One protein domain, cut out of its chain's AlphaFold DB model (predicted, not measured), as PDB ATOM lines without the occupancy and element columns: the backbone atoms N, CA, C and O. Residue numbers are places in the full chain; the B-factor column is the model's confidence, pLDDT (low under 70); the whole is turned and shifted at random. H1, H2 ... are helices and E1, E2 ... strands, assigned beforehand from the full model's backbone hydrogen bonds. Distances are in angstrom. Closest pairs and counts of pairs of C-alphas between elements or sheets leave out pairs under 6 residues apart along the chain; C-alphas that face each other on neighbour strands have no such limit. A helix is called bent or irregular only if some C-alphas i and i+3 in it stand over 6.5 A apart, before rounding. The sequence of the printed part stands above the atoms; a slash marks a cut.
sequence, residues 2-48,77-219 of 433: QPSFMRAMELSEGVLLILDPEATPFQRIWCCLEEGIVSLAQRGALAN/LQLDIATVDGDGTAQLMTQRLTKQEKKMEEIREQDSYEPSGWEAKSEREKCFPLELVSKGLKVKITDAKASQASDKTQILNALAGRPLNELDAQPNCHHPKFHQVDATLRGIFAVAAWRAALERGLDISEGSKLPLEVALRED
ATOM      1  N   GLN A   2     244.186 274.067 216.674       50.12
ATOM      2  CA  GLN A   2     243.050 273.149 216.702       50.12
ATOM      3  C   GLN A   2     243.381 271.980 217.646       50.12
ATOM      4  O   GLN A   2     244.517 271.505 217.597       50.12
ATOM      5  N   PRO A   3     242.456 271.527 218.513       65.25
ATOM      6  CA  PRO A   3     242.694 270.350 219.346       65.25
ATOM      7  C   PRO A   3     243.022 269.130 218.473       65.25
ATOM      8  O   PRO A   3     242.391 268.936 217.434       65.25
ATOM      9  N   SER A   4     243.976 268.297 218.894       71.44
ATOM     10  CA  SER A   4     244.387 267.081 218.165       71.44
ATOM     11  C   SER A   4     243.206 266.167 217.828       71.44
ATOM     12  O   SER A   4     243.136 265.641 216.723       71.44
ATOM     13  N   PHE A   5     242.239 266.056 218.742       73.88
ATOM     14  CA  PHE A   5     240.985 265.332 218.544       73.88
ATOM     15  C   PHE A   5     240.194 265.833 217.330       73.88
ATOM     16  O   PHE A   5     239.799 265.060 216.465       73.88
ATOM     17  N   MET A   6     240.017 267.148 217.218       68.56
ATOM     18  CA  MET A   6     239.267 267.745 216.116       68.56
ATOM     19  C   MET A   6     239.958 267.509 214.779       68.56
ATOM     20  O   MET A   6     239.301 267.222 213.787       68.56
ATOM     21  N   ARG A   7     241.293 267.561 214.769       70.44
ATOM     22  CA  ARG A   7     242.076 267.210 213.585       70.44
ATOM     23  C   ARG A   7     241.972 265.720 213.244       70.44
ATOM     24  O   ARG A   7     241.987 265.380 212.070       70.44
ATOM     25  N   ALA A   8     241.849 264.835 214.233       78.69
ATOM     26  CA  ALA A   8     241.595 263.418 213.986       78.69
ATOM     27  C   ALA A   8     240.209 263.205 213.361       78.69
ATOM     28  O   ALA A   8     240.113 262.514 212.357       78.69
ATOM     29  N   MET A   9     239.169 263.883 213.859       76.81
ATOM     30  CA  MET A   9     237.832 263.844 213.250       76.81
ATOM     31  C   MET A   9     237.803 264.429 211.827       76.81
ATOM     32  O   MET A   9     237.019 263.958 211.009       76.81
ATOM     33  N   GLU A  10     238.665 265.403 211.497       68.94
ATOM     34  CA  GLU A  10     238.928 265.838 210.102       68.94
ATOM     35  C   GLU A  10     239.659 264.779 209.273       68.94
ATOM     36  O   GLU A  10     239.459 264.656 208.066       68.94
ATOM     37  N   LEU A  11     240.566 264.067 209.934       75.31
ATOM     38  CA  LEU A  11     241.350 262.949 209.426       75.31
ATOM     39  C   LEU A  11     240.489 261.792 208.912       75.31
ATOM     40  O   LEU A  11     240.764 261.187 207.879       75.31
ATOM     41  N   SER A  12     239.475 261.464 209.708       79.94
ATOM     42  CA  SER A  12     238.742 260.210 209.616       79.94
ATOM     43  C   SER A  12     237.806 260.134 208.408       79.94
ATOM     44  O   SER A  12     237.203 261.129 208.002       79.94
ATOM     45  N   GLU A  13     237.646 258.917 207.882       76.94
ATOM     46  CA  GLU A  13     236.620 258.560 206.887       76.94
ATOM     47  C   GLU A  13     235.271 258.211 207.549       76.94
ATOM     48  O   GLU A  13     234.208 258.356 206.946       76.94
ATOM     49  N   GLY A  14     235.301 257.792 208.814       81.44
ATOM     50  CA  GLY A  14     234.132 257.450 209.615       81.44
ATOM     51  C   GLY A  14     234.509 257.119 211.057       81.44
ATOM     52  O   GLY A  14     235.676 257.215 211.444       81.44
ATOM     53  N   VAL A  15     233.511 256.740 211.847       86.75
ATOM     54  CA  VAL A  15     233.626 256.306 213.239       86.75
ATOM     55  C   VAL A  15     233.054 254.899 213.361       86.75
ATOM     56  O   VAL A  15     231.952 254.624 212.893       86.75
ATOM     57  N   LEU A  16     233.813 254.022 214.017       91.00
ATOM     58  CA  LEU A  16     233.354 252.705 214.438       91.00
ATOM     59  C   LEU A  16     233.057 252.749 215.937       91.00
ATOM     60  O   LEU A  16     233.973 252.850 216.755       91.00
ATOM     61  N   LEU A  17     231.781 252.659 216.288       92.62
ATOM     62  CA  LEU A  17     231.319 252.564 217.662       92.62
ATOM     63  C   LEU A  17     231.361 251.107 218.122       92.62
ATOM     64  O   LEU A  17     230.612 250.277 217.619       92.62
ATOM     65  N   ILE A  18     232.214 250.791 219.095       95.19
ATOM     66  CA  ILE A  18     232.327 249.436 219.650       95.19
ATOM     67  C   ILE A  18     231.587 249.382 220.983       95.19
ATOM     68  O   ILE A  18     232.014 250.002 221.957       95.19
ATOM     69  N   LEU A  19     230.485 248.640 221.024       95.62
ATOM     70  CA  LEU A  19     229.656 248.460 222.206       95.62
ATOM     71  C   LEU A  19     230.111 247.242 223.011       95.62
ATOM     72  O   LEU A  19     230.405 246.179 222.466       95.62
ATOM     73  N   ASP A  20     230.150 247.414 224.328       95.25
ATOM     74  CA  ASP A  20     230.181 246.307 225.278       95.25
ATOM     75  C   ASP A  20     228.735 245.870 225.615       95.25
ATOM     76  O   ASP A  20     227.779 246.544 225.209       95.25
ATOM     77  N   PRO A  21     228.530 244.779 226.379       93.50
ATOM     78  CA  PRO A  21     227.186 244.332 226.762       93.50
ATOM     79  C   PRO A  21     226.364 245.392 227.514       93.50
ATOM     80  O   PRO A  21     225.129 245.373 227.500       93.50
ATOM     81  N   GLU A  22     227.032 246.362 228.147       93.94
ATOM     82  CA  GLU A  22     226.387 247.461 228.860       93.94
ATOM     83  C   GLU A  22     226.129 248.705 228.008       93.94
ATOM     84  O   GLU A  22     225.474 249.644 228.471       93.94
ATOM     85  N   ALA A  23     226.565 248.683 226.749       94.75
ATOM     86  CA  ALA A  23     226.630 249.833 225.870       94.75
ATOM     87  C   ALA A  23     227.248 251.061 226.569       94.75
ATOM     88  O   ALA A  23     226.767 252.189 226.434       94.75
ATOM     89  N   THR A  24     228.332 250.847 227.324       94.75
ATOM     90  CA  THR A  24     229.060 251.888 228.068       94.75
ATOM     91  C   THR A  24     229.393 253.132 227.233       94.75
ATOM     92  O   THR A  24     229.317 254.230 227.794       94.75
ATOM     93  N   PRO A  25     229.724 253.048 225.924       94.50
ATOM     94  CA  PRO A  25     229.936 254.239 225.098       94.50
ATOM     95  C   PRO A  25     228.785 255.255 225.135       94.50
ATOM     96  O   PRO A  25     229.044 256.452 225.239       94.50
ATOM     97  N   PHE A  26     227.527 254.808 225.210       93.44
ATOM     98  CA  PHE A  26     226.355 255.691 225.329       93.44
ATOM     99  C   PHE A  26     226.301 256.487 226.635       93.44
ATOM    100  O   PHE A  26     225.543 257.445 226.762       93.44
ATOM    101  N   GLN A  27     227.113 256.108 227.619       93.56
ATOM    102  CA  GLN A  27     227.242 256.802 228.896       93.56
ATOM    103  C   GLN A  27     228.470 257.717 228.935       93.56
ATOM    104  O   GLN A  27     228.721 258.345 229.965       93.56
ATOM    105  N   ARG A  28     229.263 257.798 227.858       93.19
ATOM    106  CA  ARG A  28     230.509 258.572 227.800       93.19
ATOM    107  C   ARG A  28     230.335 259.794 226.911       93.19
ATOM    108  O   ARG A  28     230.094 259.674 225.717       93.19
ATOM    109  N   ILE A  29     230.530 260.980 227.485       90.81
ATOM    110  CA  ILE A  29     230.284 262.247 226.779       90.81
ATOM    111  C   ILE A  29     231.191 262.416 225.554       90.81
ATOM    112  O   ILE A  29     230.764 262.978 224.554       90.81
ATOM    113  N   TRP A  30     232.421 261.896 225.614       89.06
ATOM    114  CA  TRP A  30     233.346 261.910 224.482       89.06
ATOM    115  C   TRP A  30     232.824 261.071 223.309       89.06
ATOM    116  O   TRP A  30     232.827 261.561 222.186       89.06
ATOM    117  N   CYS A  31     232.278 259.877 223.568       89.50
ATOM    118  CA  CYS A  31     231.662 259.043 222.529       89.50
ATOM    119  C   CYS A  31     230.408 259.719 221.953       89.50
ATOM    120  O   CYS A  31     230.269 259.842 220.742       89.50
ATOM    121  N   CYS A  32     229.553 260.283 222.814       85.88
ATOM    122  CA  CYS A  32     228.391 261.058 222.365       85.88
ATOM    123  C   CYS A  32     228.790 262.269 221.499       85.88
ATOM    124  O   CYS A  32     228.084 262.621 220.555       85.88
ATOM    125  N   LEU A  33     229.915 262.925 221.814       83.31
ATOM    126  CA  LEU A  33     230.458 264.020 221.014       83.31
ATOM    127  C   LEU A  33     230.954 263.524 219.653       83.31
ATOM    128  O   LEU A  33     230.663 264.164 218.650       83.31
ATOM    129  N   GLU A  34     231.685 262.410 219.606       84.19
ATOM    130  CA  GLU A  34     232.169 261.793 218.363       84.19
ATOM    131  C   GLU A  34     231.005 261.436 217.435       84.19
ATOM    132  O   GLU A  34     230.962 261.891 216.291       84.19
ATOM    133  N   GLU A  35     230.017 260.704 217.952       80.12
ATOM    134  CA  GLU A  35     228.804 260.326 217.223       80.12
ATOM    135  C   GLU A  35     228.005 261.569 216.783       80.12
ATOM    136  O   GLU A  35     227.524 261.654 215.650       80.12
ATOM    137  N   GLY A  36     227.913 262.581 217.655       73.75
ATOM    138  CA  GLY A  36     227.244 263.847 217.362       73.75
ATOM    139  C   GLY A  36     227.941 264.644 216.258       73.75
ATOM    140  O   GLY A  36     227.269 265.194 215.387       73.75
ATOM    141  N   ILE A  37     229.279 264.682 216.250       74.44
ATOM    142  CA  ILE A  37     230.078 265.316 215.191       74.44
ATOM    143  C   ILE A  37     229.837 264.608 213.864       74.44
ATOM    144  O   ILE A  37     229.532 265.284 212.885       74.44
ATOM    145  N   VAL A  38     229.935 263.275 213.834       73.94
ATOM    146  CA  VAL A  38     229.676 262.483 212.623       73.94
ATOM    147  C   VAL A  38     228.287 262.788 212.087       73.94
ATOM    148  O   VAL A  38     228.143 263.124 210.918       73.94
ATOM    149  N   SER A  39     227.272 262.764 212.948       66.44
ATOM    150  CA  SER A  39     225.896 262.985 212.516       66.44
ATOM    151  C   SER A  39     225.645 264.398 211.993       66.44
ATOM    152  O   SER A  39     224.996 264.585 210.966       66.44
ATOM    153  N   LEU A  40     226.176 265.421 212.670       65.62
ATOM    154  CA  LEU A  40     226.018 266.806 212.228       65.62
ATOM    155  C   LEU A  40     226.801 267.095 210.940       65.62
ATOM    156  O   LEU A  40     226.317 267.852 210.098       65.62
ATOM    157  N   ALA A  41     227.976 266.479 210.782       64.12
ATOM    158  CA  ALA A  41     228.792 266.550 209.577       64.12
ATOM    159  C   ALA A  41     228.102 265.863 208.386       64.12
ATOM    160  O   ALA A  41     227.982 266.468 207.323       64.12
ATOM    161  N   GLN A  42     227.529 264.665 208.588       60.81
ATOM    162  CA  GLN A  42     226.755 263.949 207.563       60.81
ATOM    163  C   GLN A  42     225.629 264.776 206.952       60.81
ATOM    164  O   GLN A  42     225.264 264.570 205.800       60.81
ATOM    165  N   ARG A  43     225.059 265.690 207.733       60.38
ATOM    166  CA  ARG A  43     223.827 266.395 207.386       60.38
ATOM    167  C   ARG A  43     224.057 267.789 206.828       60.38
ATOM    168  O   ARG A  43     223.085 268.520 206.725       60.38
ATOM    169  N   GLY A  44     225.299 268.233 206.606       51.31
ATOM    170  CA  GLY A  44     225.589 269.608 206.158       51.31
ATOM    171  C   GLY A  44     225.029 270.719 207.071       51.31
ATOM    172  O   GLY A  44     225.089 271.902 206.740       51.31
ATOM    173  N   ALA A  45     224.488 270.375 208.247       46.03
ATOM    174  CA  ALA A  45     223.727 271.269 209.121       46.03
ATOM    175  C   ALA A  45     224.613 272.315 209.818       46.03
ATOM    176  O   ALA A  45     224.119 273.280 210.400       46.03
ATOM    177  N   LEU A  46     225.928 272.129 209.754       45.34
ATOM    178  CA  LEU A  46     226.933 273.055 210.263       45.34
ATOM    179  C   LEU A  46     227.510 273.972 209.164       45.34
ATOM    180  O   LEU A  46     228.248 274.893 209.499       45.34
ATOM    181  N   ALA A  47     227.139 273.774 207.889       39.16
ATOM    182  CA  ALA A  47     227.534 274.635 206.768       39.16
ATOM    183  C   ALA A  47     226.609 275.859 206.570       39.16
ATOM    184  O   ALA A  47     227.022 276.843 205.965       39.16
ATOM    185  N   ASN A  48     225.380 275.833 207.111       32.81
ATOM    186  CA  ASN A  48     224.322 276.820 206.820       32.81
ATOM    187  C   ASN A  48     224.055 277.868 207.924       32.81
ATOM    188  O   ASN A  48     223.017 278.529 207.900       32.81
ATOM    189  N   LEU A  77     231.255 261.744 206.865       67.00
ATOM    190  CA  LEU A  77     231.759 260.795 207.878       67.00
ATOM    191  C   LEU A  77     230.724 259.688 208.114       67.00
ATOM    192  O   LEU A  77     229.571 260.025 208.309       67.00
ATOM    193  N   GLN A  78     231.079 258.403 208.126       76.88
ATOM    194  CA  GLN A  78     230.125 257.296 208.376       76.88
ATOM    195  C   GLN A  78     230.093 256.884 209.856       76.88
ATOM    196  O   GLN A  78     231.096 257.068 210.543       76.88
ATOM    197  N   LEU A  79     228.975 256.334 210.348       84.25
ATOM    198  CA  LEU A  79     228.900 255.701 211.674       84.25
ATOM    199  C   LEU A  79     228.516 254.227 211.531       84.25
ATOM    200  O   LEU A  79     227.395 253.924 211.132       84.25
ATOM    201  N   ASP A  80     229.420 253.338 211.928       90.44
ATOM    202  CA  ASP A  80     229.166 251.898 212.021       90.44
ATOM    203  C   ASP A  80     229.204 251.452 213.488       90.44
ATOM    204  O   ASP A  80     229.883 252.062 214.316       90.44
ATOM    205  N   ILE A  81     228.479 250.384 213.823       93.31
ATOM    206  CA  ILE A  81     228.330 249.882 215.192       93.31
ATOM    207  C   ILE A  81     228.765 248.421 215.238       93.31
ATOM    208  O   ILE A  81     228.195 247.570 214.560       93.31
ATOM    209  N   ALA A  82     229.752 248.114 216.070       95.69
ATOM    210  CA  ALA A  82     230.219 246.761 216.327       95.69
ATOM    211  C   ALA A  82     229.965 246.358 217.778       95.69
ATOM    212  O   ALA A  82     229.973 247.186 218.685       95.69
ATOM    213  N   THR A  83     229.771 245.068 218.003       96.56
ATOM    214  CA  THR A  83     229.662 244.471 219.336       96.56
ATOM    215  C   THR A  83     230.085 243.011 219.269       96.56
ATOM    216  O   THR A  83     230.359 242.472 218.198       96.56
ATOM    217  N   VAL A  84     230.125 242.363 220.423       94.88
ATOM    218  CA  VAL A  84     230.192 240.911 220.538       94.88
ATOM    219  C   VAL A  84     228.863 240.433 221.120       94.88
ATOM    220  O   VAL A  84     228.332 241.078 222.026       94.88
ATOM    221  N   ASP A  85     228.286 239.370 220.564       89.06
ATOM    222  CA  ASP A  85     227.069 238.763 221.108       89.06
ATOM    223  C   ASP A  85     227.358 237.842 222.309       89.06
ATOM    224  O   ASP A  85     228.495 237.705 222.766       89.06
ATOM    225  N   GLY A  86     226.305 237.218 222.850       84.31
ATOM    226  CA  GLY A  86     226.409 236.324 224.006       84.31
ATOM    227  C   GLY A  86     227.292 235.091 223.779       84.31
ATOM    228  O   GLY A  86     227.807 234.542 224.753       84.31
ATOM    229  N   ASP A  87     227.513 234.700 222.522       89.25
ATOM    230  CA  ASP A  87     228.325 233.540 222.140       89.25
ATOM    231  C   ASP A  87     229.783 233.921 221.833       89.25
ATOM    232  O   ASP A  87     230.604 233.062 221.505       89.25
ATOM    233  N   GLY A  88     230.139 235.203 221.949       89.19
ATOM    234  CA  GLY A  88     231.478 235.681 221.618       89.19
ATOM    235  C   GLY A  88     231.668 235.998 220.130       89.19
ATOM    236  O   GLY A  88     232.798 236.262 219.711       89.19
ATOM    237  N   THR A  89     230.602 235.994 219.326       93.12
ATOM    238  CA  THR A  89     230.682 236.282 217.890       93.12
ATOM    239  C   THR A  89     230.624 237.785 217.648       93.12
ATOM    240  O   THR A  89     229.787 238.498 218.202       93.12
ATOM    241  N   ALA A  90     231.530 238.288 216.808       94.88
ATOM    242  CA  ALA A  90     231.524 239.686 216.408       94.88
ATOM    243  C   ALA A  90     230.297 239.984 215.536       94.88
ATOM    244  O   ALA A  90     230.084 239.346 214.506       94.88
ATOM    245  N   GLN A  91     229.527 240.988 215.938       95.50
ATOM    246  CA  GLN A  91     228.369 241.499 215.219       95.50
ATOM    247  C   GLN A  91     228.673 242.916 214.733       95.50
ATOM    248  O   GLN A  91     229.270 243.716 215.460       95.50
ATOM    249  N   LEU A  92     228.260 243.235 213.509       93.56
ATOM    250  CA  LEU A  92     228.518 244.528 212.877       93.56
ATOM    251  C   LEU A  92     227.260 245.020 212.171       93.56
ATOM    252  O   LEU A  92     226.772 244.343 211.273       93.56
ATOM    253  N   MET A  93     226.812 246.216 212.533       91.50
ATOM    254  CA  MET A  93     225.759 246.973 211.868       91.50
ATOM    255  C   MET A  93     226.381 248.189 211.193       91.50
ATOM    256  O   MET A  93     227.010 249.013 211.853       91.50
ATOM    257  N   THR A  94     226.231 248.295 209.877       89.25
ATOM    258  CA  THR A  94     226.814 249.390 209.095       89.25
ATOM    259  C   THR A  94     225.753 250.383 208.645       89.25
ATOM    260  O   THR A  94     224.598 250.019 208.432       89.25
ATOM    261  N   GLN A  95     226.119 251.645 208.431       79.94
ATOM    262  CA  GLN A  95     225.182 252.602 207.830       79.94
ATOM    263  C   GLN A  95     224.999 252.358 206.325       79.94
ATOM    264  O   GLN A  95     223.928 252.603 205.777       79.94
ATOM    265  N   ARG A  96     226.047 251.871 205.650       83.50
ATOM    266  CA  ARG A  96     226.077 251.621 204.201       83.50
ATOM    267  C   ARG A  96     226.464 250.182 203.882       83.50
ATOM    268  O   ARG A  96     226.884 249.428 204.758       83.50
ATOM    269  N   LEU A  97     226.341 249.817 202.610       86.31
ATOM    270  CA  LEU A  97     226.875 248.565 202.083       86.31
ATOM    271  C   LEU A  97     228.404 248.517 202.215       86.31
ATOM    272  O   LEU A  97     229.105 249.505 201.973       86.31
ATOM    273  N   THR A  98     228.934 247.341 202.530       89.50
ATOM    274  CA  THR A  98     230.359 247.036 202.377       89.50
ATOM    275  C   THR A  98     230.764 247.100 200.901       89.50
ATOM    276  O   THR A  98     229.928 247.070 199.999       89.50
ATOM    277  N   LYS A  99     232.071 247.135 200.606       88.81
ATOM    278  CA  LYS A  99     232.561 247.118 199.213       88.81
ATOM    279  C   LYS A  99     232.077 245.891 198.432       88.81
ATOM    280  O   LYS A  99     231.820 245.999 197.238       88.81
ATOM    281  N   GLN A 100     231.978 244.742 199.100       90.25
ATOM    282  CA  GLN A 100     231.489 243.511 198.488       90.25
ATOM    283  C   GLN A 100     229.991 243.603 198.200       90.25
ATOM    284  O   GLN A 100     229.594 243.377 197.065       90.25
ATOM    285  N   GLU A 101     229.187 243.998 199.189       93.31
ATOM    286  CA  GLU A 101     227.739 244.187 199.026       93.31
ATOM    287  C   GLU A 101     227.436 245.246 197.952       93.31
ATOM    288  O   GLU A 101     226.574 245.050 197.107       93.31
ATOM    289  N   LYS A 102     228.209 246.337 197.894       90.62
ATOM    290  CA  LYS A 102     228.075 247.341 196.835       90.62
ATOM    291  C   LYS A 102     228.368 246.762 195.449       90.62
ATOM    292  O   LYS A 102     227.629 247.032 194.513       90.62
ATOM    293  N   LYS A 103     229.419 245.947 195.316       91.06
ATOM    294  CA  LYS A 103     229.723 245.257 194.056       91.06
ATOM    295  C   LYS A 103     228.594 244.304 193.650       91.06
ATOM    296  O   LYS A 103     228.354 244.141 192.461       91.06
ATOM    297  N   MET A 104     227.914 243.682 194.614       91.12
ATOM    298  CA  MET A 104     226.734 242.858 194.335       91.12
ATOM    299  C   MET A 104     225.606 243.703 193.743       91.12
ATOM    300  O   MET A 104     225.043 243.298 192.737       91.12
ATOM    301  N   GLU A 105     225.338 244.899 194.279       87.62
ATOM    302  CA  GLU A 105     224.361 245.820 193.676       87.62
ATOM    303  C   GLU A 105     224.791 246.296 192.277       87.62
ATOM    304  O   GLU A 105     223.980 246.279 191.359       87.62
ATOM    305  N   GLU A 106     226.072 246.618 192.062       87.69
ATOM    306  CA  GLU A 106     226.602 246.991 190.733       87.69
ATOM    307  C   GLU A 106     226.444 245.859 189.695       87.69
ATOM    308  O   GLU A 106     226.207 246.118 188.516       87.69
ATOM    309  N   ILE A 107     226.576 244.594 190.114       88.00
ATOM    310  CA  ILE A 107     226.317 243.422 189.262       88.00
ATOM    311  C   ILE A 107     224.811 243.242 189.050       88.00
ATOM    312  O   ILE A 107     224.371 242.998 187.928       88.00
ATOM    313  N   ARG A 108     224.012 243.402 190.107       83.75
ATOM    314  CA  ARG A 108     222.555 243.246 190.075       83.75
ATOM    315  C   ARG A 108     221.860 244.292 189.202       83.75
ATOM    316  O   ARG A 108     220.818 244.007 188.616       83.75
ATOM    317  N   GLU A 109     222.445 245.481 189.065       77.75
ATOM    318  CA  GLU A 109     222.023 246.489 188.082       77.75
ATOM    319  C   GLU A 109     222.113 245.973 186.634       77.75
ATOM    320  O   GLU A 109     221.354 246.425 185.777       77.75
ATOM    321  N   GLN A 110     223.021 245.031 186.353       79.06
ATOM    322  CA  GLN A 110     223.189 244.401 185.038       79.06
ATOM    323  C   GLN A 110     222.364 243.116 184.903       79.06
ATOM    324  O   GLN A 110     221.867 242.828 183.816       79.06
ATOM    325  N   ASP A 111     222.205 242.364 185.995       77.19
ATOM    326  CA  ASP A 111     221.411 241.138 186.053       77.19
ATOM    327  C   ASP A 111     220.578 241.072 187.342       77.19
ATOM    328  O   ASP A 111     221.074 240.772 188.427       77.19
ATOM    329  N   SER A 112     219.268 241.297 187.220       72.38
ATOM    330  CA  SER A 112     218.347 241.315 188.362       72.38
ATOM    331  C   SER A 112     218.216 239.976 189.106       72.38
ATOM    332  O   SER A 112     217.658 239.962 190.207       72.38
ATOM    333  N   TYR A 113     218.692 238.865 188.526       77.81
ATOM    334  CA  TYR A 113     218.701 237.550 189.176       77.81
ATOM    335  C   TYR A 113     219.865 237.373 190.155       77.81
ATOM    336  O   TYR A 113     219.838 236.451 190.973       77.81
ATOM    337  N   GLU A 114     220.869 238.249 190.104       89.12
ATOM    338  CA  GLU A 114     222.019 238.179 190.995       89.12
ATOM    339  C   GLU A 114     221.647 238.570 192.441       89.12
ATOM    340  O   GLU A 114     220.751 239.402 192.672       89.12
ATOM    341  N   PRO A 115     222.305 237.974 193.456       86.75
ATOM    342  CA  PRO A 115     221.977 238.224 194.855       86.75
ATOM    343  C   PRO A 115     222.112 239.703 195.228       86.75
ATOM    344  O   PRO A 115     223.043 240.386 194.804       86.75
ATOM    345  N   SER A 116     221.197 240.202 196.058       86.69
ATOM    346  CA  SER A 116     221.242 241.595 196.507       86.69
ATOM    347  C   SER A 116     222.313 241.787 197.581       86.69
ATOM    348  O   SER A 116     222.415 241.019 198.538       86.69
ATOM    349  N   GLY A 117     223.096 242.853 197.442       90.81
ATOM    350  CA  GLY A 117     223.980 243.352 198.486       90.81
ATOM    351  C   GLY A 117     223.217 243.853 199.712       90.81
ATOM    352  O   GLY A 117     223.681 243.657 200.833       90.81
ATOM    353  N   TRP A 118     222.031 244.437 199.533       87.25
ATOM    354  CA  TRP A 118     221.136 244.792 200.640       87.25
ATOM    355  C   TRP A 118     220.593 243.571 201.381       87.25
ATOM    356  O   TRP A 118     220.551 243.578 202.611       87.25
ATOM    357  N   GLU A 119     220.233 242.509 200.664       86.56
ATOM    358  CA  GLU A 119     219.849 241.232 201.278       86.56
ATOM    359  C   GLU A 119     221.028 240.603 202.033       86.56
ATOM    360  O   GLU A 119     220.884 240.219 203.193       86.56
ATOM    361  N   ALA A 120     222.222 240.590 201.431       91.31
ATOM    362  CA  ALA A 120     223.441 240.117 202.086       91.31
ATOM    363  C   ALA A 120     223.782 240.924 203.352       91.31
ATOM    364  O   ALA A 120     224.134 240.339 204.380       91.31
ATOM    365  N   LYS A 121     223.616 242.252 203.311       90.44
ATOM    366  CA  LYS A 121     223.726 243.127 204.485       90.44
ATOM    367  C   LYS A 121     222.696 242.756 205.550       90.44
ATOM    368  O   LYS A 121     223.062 242.669 206.721       90.44
ATOM    369  N   SER A 122     221.442 242.516 205.162       88.88
ATOM    370  CA  SER A 122     220.387 242.131 206.104       88.88
ATOM    371  C   SER A 122     220.719 240.826 206.814       88.88
ATOM    372  O   SER A 122     220.675 240.765 208.039       88.88
ATOM    373  N   GLU A 123     221.137 239.801 206.067       89.69
ATOM    374  CA  GLU A 123     221.527 238.516 206.648       89.69
ATOM    375  C   GLU A 123     222.754 238.646 207.558       89.69
ATOM    376  O   GLU A 123     222.773 238.062 208.642       89.69
ATOM    377  N   ARG A 124     223.742 239.475 207.193       93.12
ATOM    378  CA  ARG A 124     224.894 239.785 208.057       93.12
ATOM    379  C   ARG A 124     224.476 240.455 209.369       93.12
ATOM    380  O   ARG A 124     225.069 240.186 210.410       93.12
ATOM    381  N   GLU A 125     223.478 241.331 209.331       92.56
ATOM    382  CA  GLU A 125     223.033 242.138 210.478       92.56
ATOM    383  C   GLU A 125     221.904 241.489 211.285       92.56
ATOM    384  O   GLU A 125     221.515 241.963 212.360       92.56
ATOM    385  N   LYS A 126     221.400 240.353 210.808       89.06
ATOM    386  CA  LYS A 126     220.272 239.612 211.372       89.06
ATOM    387  C   LYS A 126     220.475 239.151 212.807       89.06
ATOM    388  O   LYS A 126     219.495 239.046 213.540       89.06
ATOM    389  N   CYS A 127     221.716 238.921 213.224       90.75
ATOM    390  CA  CYS A 127     222.053 238.506 214.587       90.75
ATOM    391  C   CYS A 127     222.497 239.669 215.483       90.75
ATOM    392  O   CYS A 127     222.822 239.451 216.647       90.75
ATOM    393  N   PHE A 128     222.475 240.915 214.990       94.62
ATOM    394  CA  PHE A 128     222.871 242.057 215.810       94.62
ATOM    395  C   PHE A 128     221.935 242.206 217.033       94.62
ATOM    396  O   PHE A 128     220.705 242.180 216.855       94.62
ATOM    397  N   PRO A 129     222.473 242.378 218.259       94.56
ATOM    398  CA  PRO A 129     221.693 242.468 219.496       94.56
ATOM    399  C   PRO A 129     220.957 243.812 219.606       94.56
ATOM    400  O   PRO A 129     221.513 244.839 220.007       94.56
ATOM    401  N   LEU A 130     219.672 243.824 219.239       94.44
ATOM    402  CA  LEU A 130     218.851 245.042 219.216       94.44
ATOM    403  C   LEU A 130     218.552 245.600 220.618       94.44
ATOM    404  O   LEU A 130     218.180 246.767 220.749       94.44
ATOM    405  N   GLU A 131     218.772 244.832 221.686       93.81
ATOM    406  CA  GLU A 131     218.748 245.361 223.049       93.81
ATOM    407  C   GLU A 131     219.828 246.426 223.291       93.81
ATOM    408  O   GLU A 131     219.592 247.358 224.062       93.81
ATOM    409  N   LEU A 132     220.975 246.355 222.600       94.88
ATOM    410  CA  LEU A 132     221.996 247.403 222.668       94.88
ATOM    411  C   LEU A 132     221.519 248.674 221.965       94.88
ATOM    412  O   LEU A 132     221.677 249.766 222.505       94.88
ATOM    413  N   VAL A 133     220.839 248.540 220.823       93.94
ATOM    414  CA  VAL A 133     220.200 249.676 220.142       93.94
ATOM    415  C   VAL A 133     219.186 250.343 221.076       93.94
ATOM    416  O   VAL A 133     219.201 251.562 221.212       93.94
ATOM    417  N   SER A 134     218.374 249.570 221.809       95.19
ATOM    418  CA  SER A 134     217.429 250.110 222.804       95.19
ATOM    419  C   SER A 134     218.108 250.971 223.884       95.19
ATOM    420  O   SER A 134     217.515 251.943 224.360       95.19
ATOM    421  N   LYS A 135     219.362 250.670 224.259       95.06
ATOM    422  CA  LYS A 135     220.160 251.534 225.150       95.06
ATOM    423  C   LYS A 135     220.544 252.848 224.450       95.06
ATOM    424  O   LYS A 135     220.411 253.910 225.057       95.06
ATOM    425  N   GLY A 136     220.919 252.794 223.171       93.56
ATOM    426  CA  GLY A 136     221.215 253.966 222.333       93.56
ATOM    427  C   GLY A 136     220.015 254.900 222.140       93.56
ATOM    428  O   GLY A 136     220.146 256.118 222.233       93.56
ATOM    429  N   LEU A 137     218.806 254.344 222.001       95.69
ATOM    430  CA  LEU A 137     217.557 255.120 221.914       95.69
ATOM    431  C   LEU A 137     217.241 255.923 223.191       95.69
ATOM    432  O   LEU A 137     216.363 256.781 223.176       95.69
ATOM    433  N   LYS A 138     217.945 255.663 224.299       95.06
ATOM    434  CA  LYS A 138     217.781 256.359 225.585       95.06
ATOM    435  C   LYS A 138     218.904 257.353 225.877       95.06
ATOM    436  O   LYS A 138     218.907 257.941 226.959       95.06
ATOM    437  N   VAL A 139     219.843 257.547 224.946       93.81
ATOM    438  CA  VAL A 139     220.971 258.473 225.116       93.81
ATOM    439  C   VAL A 139     220.471 259.869 225.475       93.81
ATOM    440  O   VAL A 139     219.561 260.409 224.840       93.81
ATOM    441  N   LYS A 140     221.096 260.435 226.508       93.94
ATOM    442  CA  LYS A 140     220.987 261.831 226.923       93.94
ATOM    443  C   LYS A 140     222.384 262.350 227.202       93.94
ATOM    444  O   LYS A 140     223.007 261.947 228.187       93.94
ATOM    445  N   ILE A 141     222.892 263.251 226.370       91.88
ATOM    446  CA  ILE A 141     224.266 263.743 226.503       91.88
ATOM    447  C   ILE A 141     224.494 264.460 227.839       91.88
ATOM    448  O   ILE A 141     225.594 264.443 228.382       91.88
ATOM    449  N   THR A 142     223.451 265.043 228.432       93.06
ATOM    450  CA  THR A 142     223.530 265.676 229.755       93.06
ATOM    451  C   THR A 142     223.775 264.678 230.880       93.06
ATOM    452  O   THR A 142     224.347 265.051 231.906       93.06
ATOM    453  N   ASP A 143     223.402 263.413 230.689       93.56
ATOM    454  CA  ASP A 143     223.541 262.344 231.683       93.56
ATOM    455  C   ASP A 143     224.879 261.603 231.520       93.56
ATOM    456  O   ASP A 143     225.358 260.950 232.452       93.56
ATOM    457  N   ALA A 144     225.534 261.774 230.368       93.19
ATOM    458  CA  ALA A 144     226.821 261.173 230.065       93.19
ATOM    459  C   ALA A 144     227.935 261.655 231.013       93.19
ATOM    460  O   ALA A 144     227.887 262.734 231.621       93.19
ATOM    461  N   LYS A 145     228.965 260.823 231.154       94.12
ATOM    462  CA  LYS A 145     230.081 260.975 232.089       94.12
ATOM    463  C   LYS A 145     231.387 261.184 231.332       94.12
ATOM    464  O   LYS A 145     231.558 260.723 230.204       94.12
ATOM    465  N   ALA A 146     232.327 261.849 231.986       91.44
ATOM    466  CA  ALA A 146     233.710 261.954 231.551       91.44
ATOM    467  C   ALA A 146     234.622 261.455 232.669       91.44
ATOM    468  O   ALA A 146     234.290 261.615 233.844       91.44
ATOM    469  N   SER A 147     235.776 260.891 232.306       90.19
ATOM    470  CA  SER A 147     236.808 260.533 233.285       90.19
ATOM    471  C   SER A 147     237.317 261.772 234.024       90.19
ATOM    472  O   SER A 147     237.530 261.718 235.229       90.19
ATOM    473  N   GLN A 148     237.438 262.896 233.310       89.56
ATOM    474  CA  GLN A 148     237.710 264.209 233.883       89.56
ATOM    475  C   GLN A 148     236.419 265.027 233.893       89.56
ATOM    476  O   GLN A 148     235.859 265.330 232.843       89.56
ATOM    477  N   ALA A 149     235.932 265.407 235.077       89.00
ATOM    478  CA  ALA A 149     234.659 266.122 235.211       89.00
ATOM    479  C   ALA A 149     234.626 267.464 234.447       89.00
ATOM    480  O   ALA A 149     233.565 267.871 233.969       89.00
ATOM    481  N   SER A 150     235.782 268.120 234.288       89.38
ATOM    482  CA  SER A 150     235.938 269.337 233.481       89.38
ATOM    483  C   SER A 150     235.572 269.120 232.014       89.38
ATOM    484  O   SER A 150     234.936 269.987 231.422       89.38
ATOM    485  N   ASP A 151     235.889 267.955 231.441       89.69
ATOM    486  CA  ASP A 151     235.635 267.672 230.025       89.69
ATOM    487  C   ASP A 151     234.141 267.704 229.724       89.69
ATOM    488  O   ASP A 151     233.723 268.303 228.742       89.69
ATOM    489  N   LYS A 152     233.310 267.113 230.596       91.19
ATOM    490  CA  LYS A 152     231.850 267.143 230.431       91.19
ATOM    491  C   LYS A 152     231.347 268.581 230.309       91.19
ATOM    492  O   LYS A 152     230.559 268.886 229.419       91.19
ATOM    493  N   THR A 153     231.816 269.453 231.195       91.06
ATOM    494  CA  THR A 153     231.446 270.870 231.213       91.06
ATOM    495  C   THR A 153     231.883 271.568 229.928       91.06
ATOM    496  O   THR A 153     231.054 272.169 229.243       91.06
ATOM    497  N   GLN A 154     233.150 271.403 229.546       88.19
ATOM    498  CA  GLN A 154     233.710 272.014 228.342       88.19
ATOM    499  C   GLN A 154     233.029 271.519 227.064       88.19
ATOM    500  O   GLN A 154     232.728 272.324 226.188       88.19
ATOM    501  N   ILE A 155     232.727 270.223 226.963       86.81
ATOM    502  CA  ILE A 155     232.057 269.628 225.802       86.81
ATOM    503  C   ILE A 155     230.623 270.127 225.682       86.81
ATOM    504  O   ILE A 155     230.218 270.542 224.599       86.81
ATOM    505  N   LEU A 156     229.851 270.127 226.773       88.06
ATOM    506  CA  LEU A 156     228.480 270.636 226.745       88.06
ATOM    507  C   LEU A 156     228.455 272.117 226.351       88.06
ATOM    508  O   LEU A 156     227.660 272.522 225.505       88.06
ATOM    509  N   ASN A 157     229.362 272.932 226.888       86.25
ATOM    510  CA  ASN A 157     229.460 274.336 226.496       86.25
ATOM    511  C   ASN A 157     229.927 274.519 225.047       86.25
ATOM    512  O   ASN A 157     229.407 275.392 224.353       86.25
ATOM    513  N   ALA A 158     230.842 273.678 224.562       82.44
ATOM    514  CA  ALA A 158     231.281 273.694 223.169       82.44
ATOM    515  C   ALA A 158     230.139 273.313 222.215       82.44
ATOM    516  O   ALA A 158     229.937 273.985 221.206       82.44
ATOM    517  N   LEU A 159     229.347 272.290 222.556       79.38
ATOM    518  CA  LEU A 159     228.142 271.913 221.814       79.38
ATOM    519  C   LEU A 159     227.120 273.052 221.805       79.38
ATOM    520  O   LEU A 159     226.544 273.344 220.762       79.38
ATOM    521  N   ALA A 160     226.936 273.741 222.932       82.75
ATOM    522  CA  ALA A 160     226.079 274.922 223.026       82.75
ATOM    523  C   ALA A 160     226.629 276.159 222.282       82.75
ATOM    524  O   ALA A 160     225.971 277.194 222.272       82.75
ATOM    525  N   GLY A 161     227.808 276.070 221.656       76.88
ATOM    526  CA  GLY A 161     228.408 277.164 220.892       76.88
ATOM    527  C   GLY A 161     228.987 278.286 221.756       76.88
ATOM    528  O   GLY A 161     229.117 279.410 221.275       76.88
ATOM    529  N   ARG A 162     229.324 278.018 223.025       79.12
ATOM    530  CA  ARG A 162     229.952 279.018 223.899       79.12
ATOM    531  C   ARG A 162     231.376 279.361 223.447       79.12
ATOM    532  O   ARG A 162     232.089 278.487 222.942       79.12
ATOM    533  N   PRO A 163     231.826 280.610 223.659       78.00
ATOM    534  CA  PRO A 163     233.194 281.001 223.350       78.00
ATOM    535  C   PRO A 163     234.194 280.295 224.278       78.00
ATOM    536  O   PRO A 163     233.862 279.856 225.379       78.00
ATOM    537  N   LEU A 164     235.450 280.182 223.832       75.06
ATOM    538  CA  LEU A 164     236.473 279.370 224.506       75.06
ATOM    539  C   LEU A 164     236.702 279.767 225.976       75.06
ATOM    540  O   LEU A 164     236.892 278.910 226.830       75.06
ATOM    541  N   ASN A 165     236.694 281.068 226.261       84.19
ATOM    542  CA  ASN A 165     236.882 281.619 227.603       84.19
ATOM    543  C   ASN A 165     235.704 281.334 228.553       84.19
ATOM    544  O   ASN A 165     235.798 281.652 229.733       84.19
ATOM    545  N   GLU A 166     234.616 280.743 228.057       87.44
ATOM    546  CA  GLU A 166     233.419 280.395 228.826       87.44
ATOM    547  C   GLU A 166     233.161 278.881 228.882       87.44
ATOM    548  O   GLU A 166     232.119 278.456 229.386       87.44
ATOM    549  N   LEU A 167     234.080 278.043 228.385       85.56
ATOM    550  CA  LEU A 167     233.875 276.589 228.359       85.56
ATOM    551  C   LEU A 167     233.873 275.948 229.748       85.56
ATOM    552  O   LEU A 167     233.222 274.923 229.927       85.56
ATOM    553  N   ASP A 168     234.534 276.558 230.729       91.06
ATOM    554  CA  ASP A 168     234.541 276.081 232.118       91.06
ATOM    555  C   ASP A 168     233.325 276.562 232.930       91.06
ATOM    556  O   ASP A 168     233.151 276.175 234.086       91.06
ATOM    557  N   ALA A 169     232.468 277.411 232.348       91.94
ATOM    558  CA  ALA A 169     231.272 277.904 233.022       91.94
ATOM    559  C   ALA A 169     230.242 276.785 233.239       91.94
ATOM    560  O   ALA A 169     230.228 275.778 232.536       91.94
ATOM    561  N   GLN A 170     229.315 276.967 234.179       93.31
ATOM    562  CA  GLN A 170     228.251 275.986 234.389       93.31
ATOM    563  C   GLN A 170     227.407 275.804 233.105       93.31
ATOM    564  O   GLN A 170     226.863 276.797 232.603       93.31
ATOM    565  N   PRO A 171     227.259 274.571 232.575       91.00
ATOM    566  CA  PRO A 171     226.469 274.339 231.373       91.00
ATOM    567  C   PRO A 171     224.994 274.640 231.611       91.00
ATOM    568  O   PRO A 171     224.421 274.251 232.631       91.00
ATOM    569  N   ASN A 172     224.349 275.276 230.634       90.12
ATOM    570  CA  ASN A 172     222.896 275.394 230.633       90.12
ATOM    571  C   ASN A 172     222.288 274.043 230.227       90.12
ATOM    572  O   ASN A 172     222.166 273.759 229.040       90.12
ATOM    573  N   CYS A 173     221.900 273.217 231.198       85.81
ATOM    574  CA  CYS A 173     221.338 271.884 230.955       85.81
ATOM    575  C   CYS A 173     220.038 271.875 230.128       85.81
ATOM    576  O   CYS A 173     219.694 270.835 229.579       85.81
ATOM    577  N   HIS A 174     219.359 273.018 229.980       87.81
ATOM    578  CA  HIS A 174     218.155 273.162 229.157       87.81
ATOM    579  C   HIS A 174     218.451 273.747 227.767       87.81
ATOM    580  O   HIS A 174     217.540 274.201 227.075       87.81
ATOM    581  N   HIS A 175     219.720 273.792 227.347       87.88
ATOM    582  CA  HIS A 175     220.075 274.332 226.042       87.88
ATOM    583  C   HIS A 175     219.463 273.475 224.914       87.88
ATOM    584  O   HIS A 175     219.708 272.265 224.871       87.88
ATOM    585  N   PRO A 176     218.726 274.065 223.950       87.69
ATOM    586  CA  PRO A 176     217.996 273.311 222.923       87.69
ATOM    587  C   PRO A 176     218.909 272.450 222.039       87.69
ATOM    588  O   PRO A 176     218.491 271.415 221.524       87.69
ATOM    589  N   LYS A 177     220.189 272.825 221.904       84.00
ATOM    590  CA  LYS A 177     221.180 272.021 221.175       84.00
ATOM    591  C   LYS A 177     221.389 270.632 221.781       84.00
ATOM    592  O   LYS A 177     221.680 269.706 221.036       84.00
ATOM    593  N   PHE A 178     221.239 270.467 223.096       88.75
ATOM    594  CA  PHE A 178     221.425 269.158 223.725       88.75
ATOM    595  C   PHE A 178     220.313 268.204 223.323       88.75
ATOM    596  O   PHE A 178     220.595 267.101 222.874       88.75
ATOM    597  N   HIS A 179     219.071 268.689 223.343       90.00
ATOM    598  CA  HIS A 179     217.935 267.948 222.809       90.00
ATOM    599  C   HIS A 179     218.118 267.621 221.321       90.00
ATOM    600  O   HIS A 179     217.834 266.505 220.897       90.00
ATOM    601  N   GLN A 180     218.630 268.567 220.524       87.06
ATOM    602  CA  GLN A 180     218.918 268.312 219.110       87.06
ATOM    603  C   GLN A 180     219.933 267.171 218.932       87.06
ATOM    604  O   GLN A 180     219.712 266.303 218.091       87.06
ATOM    605  N   VAL A 181     221.032 267.170 219.694       86.25
ATOM    606  CA  VAL A 181     222.058 266.115 219.627       86.25
ATOM    607  C   VAL A 181     221.486 264.776 220.090       86.25
ATOM    608  O   VAL A 181     221.669 263.784 219.393       86.25
ATOM    609  N   ASP A 182     220.740 264.749 221.194       92.44
ATOM    610  CA  ASP A 182     220.071 263.540 221.683       92.44
ATOM    611  C   ASP A 182     219.156 262.932 220.611       92.44
ATOM    612  O   ASP A 182     219.314 261.767 220.250       92.44
ATOM    613  N   ALA A 183     218.236 263.729 220.062       93.38
ATOM    614  CA  ALA A 183     217.309 263.291 219.021       93.38
ATOM    615  C   ALA A 183     218.045 262.806 217.763       93.38
ATOM    616  O   ALA A 183     217.696 261.787 217.177       93.38
ATOM    617  N   THR A 184     219.125 263.495 217.399       88.38
ATOM    618  CA  THR A 184     219.983 263.139 216.268       88.38
ATOM    619  C   THR A 184     220.639 261.767 216.448       88.38
ATOM    620  O   THR A 184     220.619 260.955 215.523       88.38
ATOM    621  N   LEU A 185     221.207 261.492 217.627       89.50
ATOM    622  CA  LEU A 185     221.832 260.203 217.943       89.50
ATOM    623  C   LEU A 185     220.797 259.078 217.950       89.50
ATOM    624  O   LEU A 185     220.967 258.066 217.270       89.50
ATOM    625  N   ARG A 186     219.674 259.289 218.647       95.12
ATOM    626  CA  ARG A 186     218.566 258.325 218.693       95.12
ATOM    627  C   ARG A 186     218.021 258.030 217.298       95.12
ATOM    628  O   ARG A 186     217.800 256.866 216.980       95.12
ATOM    629  N   GLY A 187     217.877 259.047 216.450       93.56
ATOM    630  CA  GLY A 187     217.441 258.904 215.065       93.56
ATOM    631  C   GLY A 187     218.402 258.077 214.204       93.56
ATOM    632  O   GLY A 187     217.951 257.353 213.319       93.56
ATOM    633  N   ILE A 188     219.718 258.128 214.446       88.75
ATOM    634  CA  ILE A 188     220.675 257.246 213.749       88.75
ATOM    635  C   ILE A 188     220.442 255.787 214.134       88.75
ATOM    636  O   ILE A 188     220.285 254.943 213.252       88.75
ATOM    637  N   PHE A 189     220.365 255.498 215.435       92.00
ATOM    638  CA  PHE A 189     220.086 254.145 215.918       92.00
ATOM    639  C   PHE A 189     218.716 253.647 215.446       92.00
ATOM    640  O   PHE A 189     218.575 252.473 215.107       92.00
ATOM    641  N   ALA A 190     217.731 254.547 215.360       95.31
ATOM    642  CA  ALA A 190     216.403 254.243 214.849       95.31
ATOM    643  C   ALA A 190     216.440 253.756 213.397       95.31
ATOM    644  O   ALA A 190     215.898 252.695 213.095       95.31
ATOM    645  N   VAL A 191     217.121 254.497 212.514       92.44
ATOM    646  CA  VAL A 191     217.272 254.129 211.098       92.44
ATOM    647  C   VAL A 191     218.047 252.820 210.951       92.44
ATOM    648  O   VAL A 191     217.602 251.934 210.224       92.44
ATOM    649  N   ALA A 192     219.160 252.666 211.675       89.62
ATOM    650  CA  ALA A 192     220.019 251.487 211.576       89.62
ATOM    651  C   ALA A 192     219.305 250.189 212.001       89.62
ATOM    652  O   ALA A 192     219.490 249.142 211.387       89.62
ATOM    653  N   ALA A 193     218.444 250.256 213.020       93.50
ATOM    654  CA  ALA A 193     217.724 249.092 213.531       93.50
ATOM    655  C   ALA A 193     216.381 248.811 212.844       93.50
ATOM    656  O   ALA A 193     215.817 247.738 213.059       93.50
ATOM    657  N   TRP A 194     215.854 249.743 212.043       94.38
ATOM    658  CA  TRP A 194     214.486 249.677 211.517       94.38
ATOM    659  C   TRP A 194     214.205 248.391 210.750       94.38
ATOM    660  O   TRP A 194     213.275 247.660 211.087       94.38
ATOM    661  N   ARG A 195     215.034 248.081 209.747       92.56
ATOM    662  CA  ARG A 195     214.870 246.885 208.912       92.56
ATOM    663  C   ARG A 195     214.899 245.609 209.755       92.56
ATOM    664  O   ARG A 195     213.954 244.827 209.714       92.56
ATOM    665  N   ALA A 196     215.942 245.448 210.571       92.44
ATOM    666  CA  ALA A 196     216.118 244.275 211.423       92.44
ATOM    667  C   ALA A 196     214.968 244.100 212.430       92.44
ATOM    668  O   ALA A 196     214.583 242.973 212.736       92.44
ATOM    669  N   ALA A 197     214.400 245.196 212.944       94.25
ATOM    670  CA  ALA A 197     213.247 245.142 213.834       94.25
ATOM    671  C   ALA A 197     211.994 244.624 213.116       94.25
ATOM    672  O   ALA A 197     211.318 243.740 213.646       94.25
ATOM    673  N   LEU A 198     211.719 245.119 211.905       93.19
ATOM    674  CA  LEU A 198     210.575 244.679 211.106       93.19
ATOM    675  C   LEU A 198     210.690 243.211 210.684       93.19
ATOM    676  O   LEU A 198     209.736 242.455 210.843       93.19
ATOM    677  N   GLU A 199     211.862 242.775 210.217       91.19
ATOM    678  CA  GLU A 199     212.096 241.377 209.817       91.19
ATOM    679  C   GLU A 199     211.938 240.391 210.986       91.19
ATOM    680  O   GLU A 199     211.538 239.244 210.789       91.19
ATOM    681  N   ARG A 200     212.210 240.839 212.217       92.19
ATOM    682  CA  ARG A 200     212.021 240.054 213.449       92.19
ATOM    683  C   ARG A 200     210.618 240.207 214.054       92.19
ATOM    684  O   ARG A 200     210.360 239.633 215.111       92.19
ATOM    685  N   GLY A 201     209.726 240.981 213.428       92.81
ATOM    686  CA  GLY A 201     208.369 241.234 213.920       92.81
ATOM    687  C   GLY A 201     208.328 241.960 215.268       92.81
ATOM    688  O   GLY A 201     207.422 241.723 216.068       92.81
ATOM    689  N   LEU A 202     209.330 242.794 215.558       94.19
ATOM    690  CA  LEU A 202     209.395 243.553 216.802       94.19
ATOM    691  C   LEU A 202     208.471 244.771 216.749       94.19
ATOM    692  O   LEU A 202     208.336 245.435 215.723       94.19
ATOM    693  N   ASP A 203     207.875 245.094 217.893       94.50
ATOM    694  CA  ASP A 203     207.081 246.306 218.060       94.50
ATOM    695  C   ASP A 203     207.991 247.544 218.104       94.50
ATOM    696  O   ASP A 203     208.806 247.695 219.021       94.50
ATOM    697  N   ILE A 204     207.840 248.427 217.114       95.44
ATOM    698  CA  ILE A 204     208.630 249.657 216.953       95.44
ATOM    699  C   ILE A 204     207.906 250.927 217.432       95.44
ATOM    700  O   ILE A 204     208.443 252.034 217.301       95.44
ATOM    701  N   SER A 205     206.698 250.763 217.975       94.31
ATOM    702  CA  SER A 205     205.805 251.859 218.339       94.31
ATOM    703  C   SER A 205     206.204 252.567 219.637       94.31
ATOM    704  O   SER A 205     207.099 252.162 220.386       94.31
ATOM    705  N   GLU A 206     205.535 253.684 219.909       92.44
ATOM    706  CA  GLU A 206     205.730 254.452 221.133       92.44
ATOM    707  C   GLU A 206     205.400 253.631 222.391       92.44
ATOM    708  O   GLU A 206     204.349 253.008 222.499       92.44
ATOM    709  N   GLY A 207     206.311 253.648 223.367       89.88
ATOM    710  CA  GLY A 207     206.177 252.877 224.608       89.88
ATOM    711  C   GLY A 207     206.649 251.421 224.514       89.88
ATOM    712  O   GLY A 207     206.708 250.745 225.544       89.88
ATOM    713  N   SER A 208     207.042 250.946 223.326       94.62
ATOM    714  CA  SER A 208     207.648 249.625 223.165       94.62
ATOM    715  C   SER A 208     209.072 249.570 223.753       94.62
ATOM    716  O   SER A 208     209.659 250.569 224.178       94.62
ATOM    717  N   LYS A 209     209.677 248.372 223.772       94.12
ATOM    718  CA  LYS A 209     211.092 248.201 224.161       94.12
ATOM    719  C   LYS A 209     212.068 248.781 223.131       94.12
ATOM    720  O   LYS A 209     213.235 248.994 223.468       94.12
ATOM    721  N   LEU A 210     211.613 249.011 221.904       96.12
ATOM    722  CA  LEU A 210     212.419 249.466 220.781       96.12
ATOM    723  C   LEU A 210     211.655 250.564 220.008       96.12
ATOM    724  O   LEU A 210     211.235 250.323 218.884       96.12
ATOM    725  N   PRO A 211     211.438 251.756 220.598       96.69
ATOM    726  CA  PRO A 211     210.549 252.784 220.047       96.69
ATOM    727  C   PRO A 211     211.200 253.559 218.883       96.69
ATOM    728  O   PRO A 211     211.514 254.747 219.003       96.69
ATOM    729  N   LEU A 212     211.446 252.881 217.757       97.38
ATOM    730  CA  LEU A 212     212.136 253.450 216.590       97.38
ATOM    731  C   LEU A 212     211.328 254.574 215.937       97.38
ATOM    732  O   LEU A 212     211.919 255.559 215.495       97.38
ATOM    733  N   GLU A 213     209.995 254.463 215.923       96.38
ATOM    734  CA  GLU A 213     209.114 255.495 215.362       96.38
ATOM    735  C   GLU A 213     209.347 256.849 216.037       96.38
ATOM    736  O   GLU A 213     209.572 257.853 215.366       96.38
ATOM    737  N   VAL A 214     209.342 256.867 217.374       96.88
ATOM    738  CA  VAL A 214     209.513 258.088 218.174       96.88
ATOM    739  C   VAL A 214     210.916 258.655 217.998       96.88
ATOM    740  O   VAL A 214     211.072 259.850 217.769       96.88
ATOM    741  N   ALA A 215     211.928 257.793 218.065       97.31
ATOM    742  CA  ALA A 215     213.320 258.205 217.959       97.31
ATOM    743  C   ALA A 215     213.649 258.839 216.598       97.31
ATOM    744  O   ALA A 215     214.386 259.821 216.552       97.31
ATOM    745  N   LEU A 216     213.089 258.318 215.500       97.00
ATOM    746  CA  LEU A 216     213.220 258.953 214.189       97.00
ATOM    747  C   LEU A 216     212.404 260.249 214.111       97.00
ATOM    748  O   LEU A 216     212.912 261.255 213.631       97.00
ATOM    749  N   ARG A 217     211.171 260.245 214.621       96.75
ATOM    750  CA  ARG A 217     210.260 261.399 214.596       96.75
ATOM    751  C   ARG A 217     210.806 262.628 215.322       96.75
ATOM    752  O   ARG A 217     210.574 263.753 214.893       96.75
ATOM    753  N   GLU A 218     211.527 262.422 216.423       96.19
ATOM    754  CA  GLU A 218     212.169 263.496 217.192       96.19
ATOM    755  C   GLU A 218     213.368 264.121 216.458       96.19
ATOM    756  O   GLU A 218     213.764 265.249 216.765       96.19
ATOM    757  N   ASP A 219     213.936 263.428 215.468       94.56
ATOM    758  CA  ASP A 219     215.117 263.843 214.712       94.56
ATOM    759  C   ASP A 219     214.800 264.889 213.623       94.56
ATOM    760  O   ASP A 219     215.239 264.809 212.475       94.56
TER     761      ASP A 219
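What this domain is: This is residues 2 to 48 and 77 to 219 of the 433 residues of the protein "Hypothetical protein" of Polarella glacialis (UniProt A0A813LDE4). A small, three-stranded sheet has H3 and the long helix H8 packed over one face, making two layers, and these two helices cross at nearly a right angle. H6 and H9 run beside H8, while the helical hairpin H4-H5 makes one end of the long axis and H7 with the loop after it makes the other. The printed part has 190 residues with nine named helices and three named strands, in the order H1 E1 H2 H3 E2 E3 H4 H5 H6 H7 H8 H9, and its class is mostly helix. The mixed sheet runs E1 E2 E3. The whole is compact, with a radius of gyration of the C-alphas of 18.1 A, but elongated in outline, spanning 61 by 36 by 34 A.

Where its parts are: The strands are E1, residues 14 to 18, E2, residues 78 to 84 and 20.4 A long, and E3, residues 90 to 93. E1 begins at C-alpha 14 (234.132, 257.450, 209.615). H3, residues 29 to 42, is 19.6 A long. H8, residues 176 to 199, is 35.0 A long and ends at C-alpha 199 (212.096, 241.377, 209.817); it has a kink of 43 degrees near residue 193 and is irregular, with C-alphas 192 and 195 7.4 A apart. The others are H1, residues 4 to 11, H2, 24 to 27, H4, 99 to 108, H5, 117 to 125, H6, 130 to 136, H7, 149 to 159, and H9, 212 to 217.

How they stand to each other: E1 and E2 are parallel, with N 15 and O 78 2.8 A apart, within hydrogen-bond range. E2 and E3 form an antiparallel hairpin, with N 83 and O 91 2.9 A apart. H3 is on the sheet at a height of 9.5 A. H8, the hub, touches five helices. It touches H3 about perpendicular, at 78 degrees, closest at C-alphas Gly 36 and Val 181, 6.1 A. H6 touches H8 at a shallow tilt of 6 degrees, opposite ways, closest at C-alphas Val 133 and Phe 189, 6.2 A. H8 and H9 form a helical hairpin, closest at C-alphas Gly 187 and Leu 216, 4.3 A. H5 only grazes the sheet and only just touches H8, with 3 pairs of C-alphas within 8 A. Every O i to N i+4 pair is within hydrogen-bond range in H1, H3, H4, H5, H6 and H9, against 6 of 7 in H7 and 18 of 20 in H8; H2 is too short for one.

The domain as a whole: The C-alphas farthest apart, Tyr 113 and Asn 165, are 61.2 A apart. Residues 49 to 76 are not printed, and C-alphas 48 and 77 are 17.7 A apart across the cut. The links H6 to H7, H7 to H8 and H8 to H9 are long. Fifteen residues are under pLDDT 70, among them 39 to 48.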